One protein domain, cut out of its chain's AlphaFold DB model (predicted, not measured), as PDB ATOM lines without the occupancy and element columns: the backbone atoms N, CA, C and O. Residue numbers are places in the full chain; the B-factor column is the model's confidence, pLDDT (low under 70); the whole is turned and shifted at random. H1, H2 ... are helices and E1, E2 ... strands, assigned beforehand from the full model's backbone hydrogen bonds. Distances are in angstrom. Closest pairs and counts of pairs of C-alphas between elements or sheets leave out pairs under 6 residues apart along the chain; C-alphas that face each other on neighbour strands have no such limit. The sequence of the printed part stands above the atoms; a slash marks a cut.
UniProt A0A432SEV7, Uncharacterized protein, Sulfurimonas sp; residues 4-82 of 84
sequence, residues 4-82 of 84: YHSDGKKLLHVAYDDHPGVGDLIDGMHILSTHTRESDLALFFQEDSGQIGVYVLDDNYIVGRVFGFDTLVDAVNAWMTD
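This is residues 4 to 82 of the 84 residues of an uncharacterized protein of Sulfurimonas sp (UniProt A0A432SEV7). A strongly twisted wall of four antiparallel strands, E2 to E5, has one helix, H1, over one face, while the first stretch of the printed part, E1 and the long loop of residues 7 to 28, lies toward the other face. The printed part has 79 residues, with five named strands and then one named helix along it; the sheet's order is E2 - E3 - E4 - E5, and the class is mixed, helices and strands. The whole is compact, with a radius of gyration of the C-alphas of 11.5 A and spans of 32 by 28 by 20 A.

E1, residues 4 to 6, pairs with no named strand, but its residues 5 to 6 pair antiparallel with residues 11 to 12. E2, residues 29 to 37, bends by 67 degrees at residue 32. It begins a meander, each strand the antiparallel neighbour of the one before, with E3, residues 40 to 46, E4, residues 52 to 58, and E5, residues 61 to 69. Within hydrogen-bond range are N 35 and O 42 in the hairpin E2 and E3, 2.9 A, N 43 and O 55 in E3 and E4, 2.8 A, and N 54 and O 66 in E4 and E5, 2.8 A. H1, residues 72 to 80, is on the sheet at a height of 7.8 A, over E4 and only just over E3, where 3 of its C-alphas fall. It runs along the strands, at 24 degrees to E4 on the local plane; the closest C-alphas of E4 and H1, Ile 52 and Leu 72, are 6.1 A apart. Every O i to N i+4 pair in H1 is within hydrogen-bond range.

E1 begins at C-alpha 4 (222.784, 132.026, 210.307). E2 measures 22.1 A, E3 19.7 A, E4 20.0 A, E5 21.9 A and H1 12.3 A, ending at C-alpha 80 (209.415, 151.984, 203.338).

The C-alphas farthest apart, Tyr 16 and Asp 70, are 32.6 A apart. The printed part has no cut, and the link E1 to E2 is long, 22 residues. Mean pLDDT of the printed part is 92.2, and residue 16 is under 70.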
ATOM      1  N   TYR A   4     223.445 131.673 209.072       93.12
ATOM      2  CA  TYR A   4     222.784 132.026 210.307       93.12
ATOM      3  C   TYR A   4     221.609 131.076 210.536       93.12
ATOM      4  O   TYR A   4     220.952 130.614 209.598       93.12
ATOM      5  N   HIS A   5     221.343 130.802 211.805       93.62
ATOM      6  CA  HIS A   5     220.214 129.992 212.245       93.62
ATOM      7  C   HIS A   5     219.383 130.803 213.222       93.62
ATOM      8  O   HIS A   5     219.952 131.517 214.047       93.62
ATOM      9  N   SER A   6     218.065 130.677 213.162       92.19
ATOM     10  CA  SER A   6     217.160 131.269 214.135       92.19
ATOM     11  C   SER A   6     216.462 130.208 214.984       92.19
ATOM     12  O   SER A   6     216.266 129.067 214.567       92.19
ATOM     13  N   ASP A   7     216.064 130.584 216.200       92.25
ATOM     14  CA  ASP A   7     215.097 129.819 217.005       92.25
ATOM     15  C   ASP A   7     213.647 130.297 216.780       92.25
ATOM     16  O   ASP A   7     212.744 129.984 217.562       92.25
ATOM     17  N   GLY A   8     213.423 131.094 215.728       88.56
ATOM     18  CA  GLY A   8     212.165 131.784 215.446       88.56
ATOM     19  C   GLY A   8     211.923 133.055 216.269       88.56
ATOM     20  O   GLY A   8     210.920 133.726 216.034       88.56
ATOM     21  N   LYS A   9     212.806 133.402 217.213       91.44
ATOM     22  CA  LYS A   9     212.751 134.647 218.003       91.44
ATOM     23  C   LYS A   9     214.017 135.482 217.890       91.44
ATOM     24  O   LYS A   9     213.973 136.684 218.124       91.44
ATOM     25  N   LYS A  10     215.150 134.859 217.596       93.06
ATOM     26  CA  LYS A  10     216.440 135.522 217.429       93.06
ATOM     27  C   LYS A  10     217.362 134.690 216.560       93.06
ATOM     28  O   LYS A  10     217.166 133.482 216.413       93.06
ATOM     29  N   LEU A  11     218.404 135.329 216.053       92.94
ATOM     30  CA  LEU A  11     219.534 134.634 215.464       92.94
ATOM     31  C   LEU A  11     220.403 134.003 216.561       92.94
ATOM     32  O   LEU A  11     220.581 134.541 217.657       92.94
ATOM     33  N   LEU A  12     220.920 132.815 216.275       91.81
ATOM     34  CA  LEU A  12     221.703 131.995 217.187       91.81
ATOM     35  C   LEU A  12     223.186 132.082 216.846       91.81
ATOM     36  O   LEU A  12     223.569 132.089 215.680       91.81
ATOM     37  N   HIS A  13     224.020 132.074 217.890       85.56
ATOM     38  CA  HIS A  13     225.484 132.060 217.777       85.56
ATOM     39  C   HIS A  13     226.075 133.221 216.958       85.56
ATOM     40  O   HIS A  13     227.172 133.095 216.416       85.56
ATOM     41  N   VAL A  14     225.368 134.351 216.900       84.31
ATOM     42  CA  VAL A  14     225.828 135.578 216.245       84.31
ATOM     43  C   VAL A  14     226.640 136.413 217.233       84.31
ATOM     44  O   VAL A  14     226.284 136.518 218.410       84.31
ATOM     45  N   ALA A  15     227.777 136.941 216.780       79.25
ATOM     46  CA  ALA A  15     228.597 137.848 217.577       79.25
ATOM     47  C   ALA A  15     227.952 139.240 217.641       79.25
ATOM     48  O   ALA A  15     227.209 139.624 216.748       79.25
ATOM     49  N   TYR A  16     228.262 140.010 218.685       67.62
ATOM     50  CA  TYR A  16     227.646 141.321 218.936       67.62
ATOM     51  C   TYR A  16     227.852 142.344 217.797       67.62
ATOM     52  O   TYR A  16     227.054 143.255 217.630       67.62
ATOM     53  N   ASP A  17     228.925 142.220 217.016       76.25
ATOM     54  CA  ASP A  17     229.242 143.094 215.881       76.25
ATOM     55  C   ASP A  17     228.922 142.466 214.514       76.25
ATOM     56  O   ASP A  17     229.182 143.075 213.474       76.25
ATOM     57  N   ASP A  18     228.347 141.262 214.492       83.44
ATOM     58  CA  ASP A  18     228.075 140.515 213.270       83.44
ATOM     59  C   ASP A  18     226.609 140.647 212.864       83.44
ATOM     60  O   ASP A  18     225.713 140.292 213.619       83.44
ATOM     61  N   HIS A  19     226.371 141.132 211.649       85.00
ATOM     62  CA  HIS A  19     225.030 141.324 211.109       85.00
ATOM     63  C   HIS A  19     224.915 140.597 209.769       85.00
ATOM     64  O   HIS A  19     225.824 140.724 208.939       85.00
ATOM     65  N   PRO A  20     223.818 139.859 209.523       91.38
ATOM     66  CA  PRO A  20     223.599 139.212 208.238       91.38
ATOM     67  C   PRO A  20     223.560 140.232 207.099       91.38
ATOM     68  O   PRO A  20     222.871 141.248 207.185       91.38
ATOM     69  N   GLY A  21     224.290 139.945 206.022       92.25
ATOM     70  CA  GLY A  21     224.359 140.798 204.842       92.25
ATOM     71  C   GLY A  21     223.807 140.133 203.585       92.25
ATOM     72  O   GLY A  21     223.514 138.939 203.546       92.25
ATOM     73  N   VAL A  22     223.705 140.916 202.509       95.38
ATOM     74  CA  VAL A  22     223.329 140.401 201.184       95.38
ATOM     75  C   VAL A  22     224.251 139.248 200.770       95.38
ATOM     76  O   VAL A  22     225.476 139.356 200.830       95.38
ATOM     77  N   GLY A  23     223.649 138.150 200.315       92.06
ATOM     78  CA  GLY A  23     224.341 136.929 199.905       92.06
ATOM     79  C   GLY A  23     224.605 135.927 201.031       92.06
ATOM     80  O   GLY A  23     224.999 134.799 200.729       92.06
ATOM     81  N   ASP A  24     224.377 136.286 202.295       93.94
ATOM     82  CA  ASP A  24     224.356 135.327 203.400       93.94
ATOM     83  C   ASP A  24     223.034 134.539 203.439       93.94
ATOM     84  O   ASP A  24     222.109 134.782 202.658       93.94
ATOM     85  N   LEU A  25     222.969 133.552 204.333       93.19
ATOM     86  CA  LEU A  25     221.829 132.656 204.503       93.19
ATOM     87  C   LEU A  25     221.274 132.756 205.923       93.19
ATOM     88  O   LEU A  25     222.046 132.651 206.873       93.19
ATOM     89  N   ILE A  26     219.955 132.864 206.073       91.81
ATOM     90  CA  ILE A  26     219.252 132.682 207.355       91.81
ATOM     91  C   ILE A  26     218.285 131.520 207.204       91.81
ATOM     92  O   ILE A  26     217.435 131.542 206.322       91.81
ATOM     93  N   ASP A  27     218.425 130.494 208.041       90.38
ATOM     94  CA  ASP A  27     217.572 129.295 208.005       90.38
ATOM     95  C   ASP A  27     217.510 128.629 206.614       90.38
ATOM     96  O   ASP A  27     216.519 128.009 206.247       90.38
ATOM     97  N   GLY A  28     218.588 128.753 205.831       90.06
ATOM     98  CA  GLY A  28     218.670 128.236 204.460       90.06
ATOM     99  C   GLY A  28     218.138 129.180 203.375       90.06
ATOM    100  O   GLY A  28     218.286 128.866 202.198       90.06
ATOM    101  N   MET A  29     217.597 130.344 203.739       91.94
ATOM    102  CA  MET A  29     217.048 131.338 202.811       91.94
ATOM    103  C   MET A  29     218.076 132.421 202.483       91.94
ATOM    104  O   MET A  29     218.727 132.967 203.378       91.94
ATOM    105  N   HIS A  30     218.233 132.734 201.196       93.62
ATOM    106  CA  HIS A  30     219.229 133.696 200.720       93.62
ATOM    107  C   HIS A  30     218.783 135.135 200.952       93.62
ATOM    108  O   HIS A  30     217.721 135.532 200.472       93.62
ATOM    109  N   ILE A  31     219.638 135.934 201.592       95.81
ATOM    110  CA  ILE A  31     219.413 137.370 201.771       95.81
ATOM    111  C   ILE A  31     219.674 138.089 200.446       95.81
ATOM    112  O   ILE A  31     220.788 138.079 199.916       95.81
ATOM    113  N   LEU A  32     218.634 138.729 199.923       96.50
ATOM    114  CA  LEU A  32     218.638 139.469 198.664       96.50
ATOM    115  C   LEU A  32     218.911 140.961 198.864       96.50
ATOM    116  O   LEU A  32     219.552 141.587 198.023       96.50
ATOM    117  N   SER A  33     218.405 141.531 199.956       96.38
ATOM    118  CA  SER A  33     218.576 142.943 200.301       96.38
ATOM    119  C   SER A  33     218.556 143.130 201.813       96.38
ATOM    120  O   SER A  33     218.028 142.294 202.548       96.38
ATOM    121  N   THR A  34     219.103 144.252 202.268       96.19
ATOM    122  CA  THR A  34     219.101 144.672 203.669       96.19
ATOM    123  C   THR A  34     218.808 146.163 203.750       96.19
ATOM    124  O   THR A  34     219.390 146.935 202.985       96.19
ATOM    125  N   HIS A  35     217.949 146.586 204.671       95.25
ATOM    126  CA  HIS A  35     217.638 147.998 204.904       95.25
ATOM    127  C   HIS A  35     217.661 148.301 206.398       95.25
ATOM    128  O   HIS A  35     217.279 147.459 207.199       95.25
ATOM    129  N   THR A  36     218.073 149.510 206.773       92.44
ATOM    130  CA  THR A  36     218.117 149.935 208.178       92.44
ATOM    131  C   THR A  36     217.187 151.125 208.388       92.44
ATOM    132  O   THR A  36     217.237 152.083 207.610       92.44
ATOM    133  N   ARG A  37     216.350 151.078 209.428       91.56
ATOM    134  CA  ARG A  37     215.507 152.193 209.891       91.56
ATOM    135  C   ARG A  37     215.736 152.349 211.386       91.56
ATOM    136  O   ARG A  37     215.410 151.455 212.151       91.56
ATOM    137  N   GLU A  38     216.301 153.483 211.789       88.38
ATOM    138  CA  GLU A  38     216.725 153.718 213.177       88.38
ATOM    139  C   GLU A  38     217.709 152.638 213.663       88.38
ATOM    140  O   GLU A  38     218.830 152.581 213.152       88.38
ATOM    141  N   SER A  39     217.313 151.808 214.628       87.94
ATOM    142  CA  SER A  39     218.069 150.648 215.118       87.94
ATOM    143  C   SER A  39     217.708 149.338 214.419       87.94
ATOM    144  O   SER A  39     218.443 148.364 214.562       87.94
ATOM    145  N   ASP A  40     216.615 149.311 213.658       92.25
ATOM    146  CA  ASP A  40     216.055 148.079 213.119       92.25
ATOM    147  C   ASP A  40     216.676 147.736 211.764       92.25
ATOM    148  O   ASP A  40     216.813 148.586 210.875       92.25
ATOM    149  N   LEU A  41     217.010 146.462 211.583       94.00
ATOM    150  CA  LEU A  41     217.549 145.899 210.352       94.00
ATOM    151  C   LEU A  41     216.511 144.989 209.689       94.00
ATOM    152  O   LEU A  41     216.229 143.892 210.164       94.00
ATOM    153  N   ALA A  42     215.979 145.421 208.552       96.44
ATOM    154  CA  ALA A  42     215.147 144.603 207.684       96.44
ATOM    155  C   ALA A  42     216.015 143.751 206.751       96.44
ATOM    156  O   ALA A  42     216.848 144.266 206.000       96.44
ATOM    157  N   LEU A  43     215.789 142.443 206.775       96.38
ATOM    158  CA  LEU A  43     216.448 141.439 205.951       96.38
ATOM    159  C   LEU A  43     215.427 140.824 205.005       96.38
ATOM    160  O   LEU A  43     214.478 140.176 205.445       96.38
ATOM    161  N   PHE A  44     215.647 141.013 203.710       97.25
ATOM    162  CA  PHE A  44     214.776 140.514 202.654       97.25
ATOM    163  C   PHE A  44     215.396 139.259 202.076       97.25
ATOM    164  O   PHE A  44     216.541 139.297 201.619       97.25
ATOM    165  N   PHE A  45     214.663 138.157 202.067       95.94
ATOM    166  CA  PHE A  45     215.193 136.876 201.619       95.94
ATOM    167  C   PHE A  45     214.174 136.103 200.790       95.94
ATOM    168  O   PHE A  45     212.971 136.348 200.869       95.94
ATOM    169  N   GLN A  46     214.670 135.179 199.972       94.69
ATOM    170  CA  GLN A  46     213.822 134.311 199.159       94.69
ATOM    171  C   GLN A  46     213.468 133.035 199.921       94.69
ATOM    172  O   GLN A  46     214.361 132.315 200.370       94.69
ATOM    173  N   GLU A  47     212.175 132.756 200.041       91.62
ATOM    174  CA  GLU A  47     211.657 131.499 200.573       91.62
ATOM    175  C   GLU A  47     211.760 130.374 199.531       91.62
ATOM    176  O   GLU A  47     211.785 130.623 198.323       91.62
ATOM    177  N   ASP A  48     211.715 129.117 199.981       88.88
ATOM    178  CA  ASP A  48     211.684 127.941 199.094       88.88
ATOM    179  C   ASP A  48     210.481 127.947 198.130       88.88
ATOM    180  O   ASP A  48     210.524 127.341 197.058       88.88
ATOM    181  N   SER A  49     209.400 128.647 198.496       90.38
ATOM    182  CA  SER A  49     208.222 128.867 197.647       90.38
ATOM    183  C   SER A  49     208.499 129.786 196.449       90.38
ATOM    184  O   SER A  49     207.687 129.846 195.525       90.38
ATOM    185  N   GLY A  50     209.621 130.508 196.459       90.00
ATOM    186  CA  GLY A  50     209.968 131.550 195.498       90.00
ATOM    187  C   GLY A  50     209.465 132.946 195.877       90.00
ATOM    188  O   GLY A  50     209.875 133.904 195.222       90.00
ATOM    189  N   GLN A  51     208.634 133.069 196.918       95.81
ATOM    190  CA  GLN A  51     208.176 134.354 197.458       95.81
ATOM    191  C   GLN A  51     209.266 135.033 198.294       95.81
ATOM    192  O   GLN A  51     210.269 134.418 198.668       95.81
ATOM    193  N   ILE A  52     209.074 136.321 198.572       97.25
ATOM    194  CA  ILE A  52     209.981 137.110 199.401       97.25
ATOM    195  C   ILE A  52     209.429 137.213 200.823       97.25
ATOM    196  O   ILE A  52     208.262 137.553 201.039       97.25
ATOM    197  N   GLY A  53     210.298 136.936 201.791       95.56
ATOM    198  CA  GLY A  53     210.073 137.164 203.211       95.56
ATOM    199  C   GLY A  53     210.911 138.324 203.740       95.56
ATOM    200  O   GLY A  53     211.939 138.687 203.161       95.56
ATOM    201  N   VAL A  54     210.465 138.897 204.857       95.88
ATOM    202  CA  VAL A  54     211.146 139.977 205.578       95.88
ATOM    203  C   VAL A  54     211.272 139.609 207.047       95.88
ATOM    204  O   VAL A  54     210.268 139.317 207.701       95.88
ATOM    205  N   TYR A  55     212.496 139.643 207.572       95.50
ATOM    206  CA  TYR A  55     212.771 139.644 209.013       95.50
ATOM    207  C   TYR A  55     213.184 141.046 209.423       95.50
ATOM    208  O   TYR A  55     214.055 141.629 208.787       95.50
ATOM    209  N   VAL A  56     212.591 141.561 210.493       95.19
ATOM    210  CA  VAL A  56     213.022 142.801 211.141       95.19
ATOM    211  C   VAL A  56     213.784 142.416 212.395       95.19
ATOM    212  O   VAL A  56     213.245 141.702 213.250       95.19
ATOM    213  N   LEU A  57     215.039 142.845 212.474       93.94
ATOM    214  CA  LEU A  57     215.918 142.590 213.601       93.94
ATOM    215  C   LEU A  57     216.137 143.856 214.427       93.94
ATOM    216  O   LEU A  57     216.505 144.882 213.866       93.94
ATOM    217  N   ASP A  58     215.987 143.742 215.744       92.88
ATOM    218  CA  ASP A  58     216.597 144.655 216.716       92.88
ATOM    219  C   ASP A  58     217.813 143.924 217.304       92.88
ATOM    220  O   ASP A  58     217.666 142.920 218.016       92.88
ATOM    221  N   ASP A  59     219.014 144.359 216.913       88.50
ATOM    222  CA  ASP A  59     220.267 143.621 217.118       88.50
ATOM    223  C   ASP A  59     220.144 142.190 216.544       88.50
ATOM    224  O   ASP A  59     220.030 141.994 215.333       88.50
ATOM    225  N   ASN A  60     220.093 141.176 217.407       90.06
ATOM    226  CA  ASN A  60     219.966 139.774 217.017       90.06
ATOM    227  C   ASN A  60     218.545 139.219 217.190       90.06
ATOM    228  O   ASN A  60     218.300 138.051 216.873       90.06
ATOM    229  N   TYR A  61     217.609 140.007 217.719       92.44
ATOM    230  CA  TYR A  61     216.241 139.575 217.995       92.44
ATOM    231  C   TYR A  61     215.338 139.824 216.797       92.44
ATOM    232  O   TYR A  61     215.289 140.926 216.272       92.44
ATOM    233  N   ILE A  62     214.570 138.810 216.403       93.56
ATOM    234  CA  ILE A  62     213.542 138.929 215.372       93.56
ATOM    235  C   ILE A  62     212.317 139.577 216.019       93.56
ATOM    236  O   ILE A  62     211.571 138.922 216.753       93.56
ATOM    237  N   VAL A  63     212.124 140.865 215.756       94.06
ATOM    238  CA  VAL A  63     211.004 141.664 216.279       94.06
ATOM    239  C   VAL A  63     209.830 141.740 215.300       94.06
ATOM    240  O   VAL A  63     208.701 141.986 215.718       94.06
ATOM    241  N   GLY A  64     210.063 141.438 214.019       92.38
ATOM    242  CA  GLY A  64     209.039 141.387 212.974       92.38
ATOM    243  C   GLY A  64     209.327 140.305 211.934       92.38
ATOM    244  O   GLY A  64     210.484 140.004 211.637       92.38
ATOM    245  N   ARG A  65     208.270 139.690 211.392       92.38
ATOM    246  CA  ARG A  65     208.359 138.639 210.367       92.38
ATOM    247  C   ARG A  65     207.137 138.695 209.457       92.38
ATOM    248  O   ARG A  65     206.024 138.462 209.924       92.38
ATOM    249  N   VAL A  66     207.349 138.975 208.175       94.44
ATOM    250  CA  VAL A  66     206.284 139.060 207.162       94.44
ATOM    251  C   VAL A  66     206.675 138.230 205.945       94.44
ATOM    252  O   VAL A  66     207.848 138.162 205.587       94.44
ATOM    253  N   PHE A  67     205.692 137.578 205.332       92.69
ATOM    254  CA  PHE A  67     205.884 136.629 204.239       92.69
ATOM    255  C   PHE A  67     204.876 136.799 203.127       92.69
ATOM    256  O   PHE A  67     203.795 137.348 203.342       92.69
ATOM    257  N   GLY A  68     205.211 136.217 201.978       93.69
ATOM    258  CA  GLY A  68     204.289 136.096 200.861       93.69
ATOM    259  C   GLY A  68     204.299 137.287 199.912       93.69
ATOM    260  O   GLY A  68     203.334 137.464 199.175       93.69
ATOM    261  N   PHE A  69     205.361 138.097 199.909       96.50
ATOM    262  CA  PHE A  69     205.529 139.123 198.884       96.50
ATOM    263  C   PHE A  69     205.897 138.473 197.546       96.50
ATOM    264  O   PHE A  69     206.758 137.591 197.490       96.50
ATOM    265  N   ASP A  70     205.274 138.930 196.460       95.38
ATOM    266  CA  ASP A  70     205.526 138.391 195.119       95.38
ATOM    267  C   ASP A  70     206.881 138.845 194.559       95.38
ATOM    268  O   ASP A  70     207.533 138.109 193.815       95.38
ATOM    269  N   THR A  71     207.333 140.051 194.920       96.44
ATOM    270  CA  THR A  71     208.620 140.594 194.476       96.44
ATOM    271  C   THR A  71     209.391 141.270 195.606       96.44
ATOM    272  O   THR A  71     208.832 141.721 196.605       96.44
ATOM    273  N   LEU A  72     210.710 141.398 195.417       95.94
ATOM    274  CA  LEU A  72     211.569 142.148 196.340       95.94
ATOM    275  C   LEU A  72     211.157 143.623 196.421       95.94
ATOM    276  O   LEU A  72     211.252 144.229 197.481       95.94
ATOM    277  N   VAL A  73     210.691 144.193 195.307       96.50
ATOM    278  CA  VAL A  73     210.237 145.587 195.253       96.50
ATOM    279  C   VAL A  73     209.004 145.783 196.132       96.50
ATOM    280  O   VAL A  73     208.957 146.762 196.869       96.50
ATOM    281  N   ASP A  74     208.052 144.848 196.111       96.44
ATOM    282  CA  ASP A  74     206.851 144.926 196.951       96.44
ATOM    283  C   ASP A  74     207.209 144.856 198.436       96.44
ATOM    284  O   ASP A  74     206.754 145.685 199.222       96.44
ATOM    285  N   ALA A  75     208.095 143.926 198.804       96.38
ATOM    286  CA  ALA A  75     208.567 143.785 200.176       96.38
ATOM    287  C   ALA A  75     209.297 145.048 200.667       96.38
ATOM    288  O   ALA A  75     209.039 145.535 201.769       96.38
ATOM    289  N   VAL A  76     210.190 145.609 199.844       95.38
ATOM    290  CA  VAL A  76     210.919 146.843 200.178       95.38
ATOM    291  C   VAL A  76     209.965 148.029 200.282       95.38
ATOM    292  O   VAL A  76     210.105 148.831 201.200       95.38
ATOM    293  N   ASN A  77     208.982 148.147 199.389       95.38
ATOM    294  CA  ASN A  77     207.990 149.217 199.471       95.38
ATOM    295  C   ASN A  77     207.182 149.132 200.767       95.38
ATOM    296  O   ASN A  77     207.052 150.154 201.432       95.38
ATOM    297  N   ALA A  78     206.729 147.937 201.159       94.44
ATOM    298  CA  ALA A  78     205.985 147.731 202.402       94.44
ATOM    299  C   ALA A  78     206.794 148.160 203.641       94.44
ATOM    300  O   ALA A  78     206.266 148.819 204.536       94.44
ATOM    301  N   TRP A  79     208.101 147.875 203.660       94.44
ATOM    302  CA  TRP A  79     209.013 148.397 204.684       94.44
ATOM    303  C   TRP A  79     209.094 149.929 204.669       94.44
ATOM    304  O   TRP A  79     208.969 150.573 205.708       94.44
ATOM    305  N   MET A  80     209.274 150.530 203.489       91.56
ATOM    306  CA  MET A  80     209.415 151.984 203.338       91.56
ATOM    307  C   MET A  80     208.138 152.768 203.679       91.56
ATOM    308  O   MET A  80     208.225 153.968 203.932       91.56
ATOM    309  N   THR A  81     206.970 152.123 203.657       92.69
ATOM    310  CA  THR A  81     205.667 152.725 203.982       92.69
ATOM    311  C   THR A  81     205.158 152.373 205.380       92.69
ATOM    312  O   THR A  81     203.983 152.602 205.657       92.69
ATOM    313  N   ASP A  82     206.013 151.829 206.253       86.12
ATOM    314  CA  ASP A  82     205.671 151.412 207.624       86.12
ATOM    315  C   ASP A  82     204.553 150.343 207.696       86.12
ATOM    316  O   ASP A  82     203.852 150.222 208.702       86.12
TER     317      ASP A  82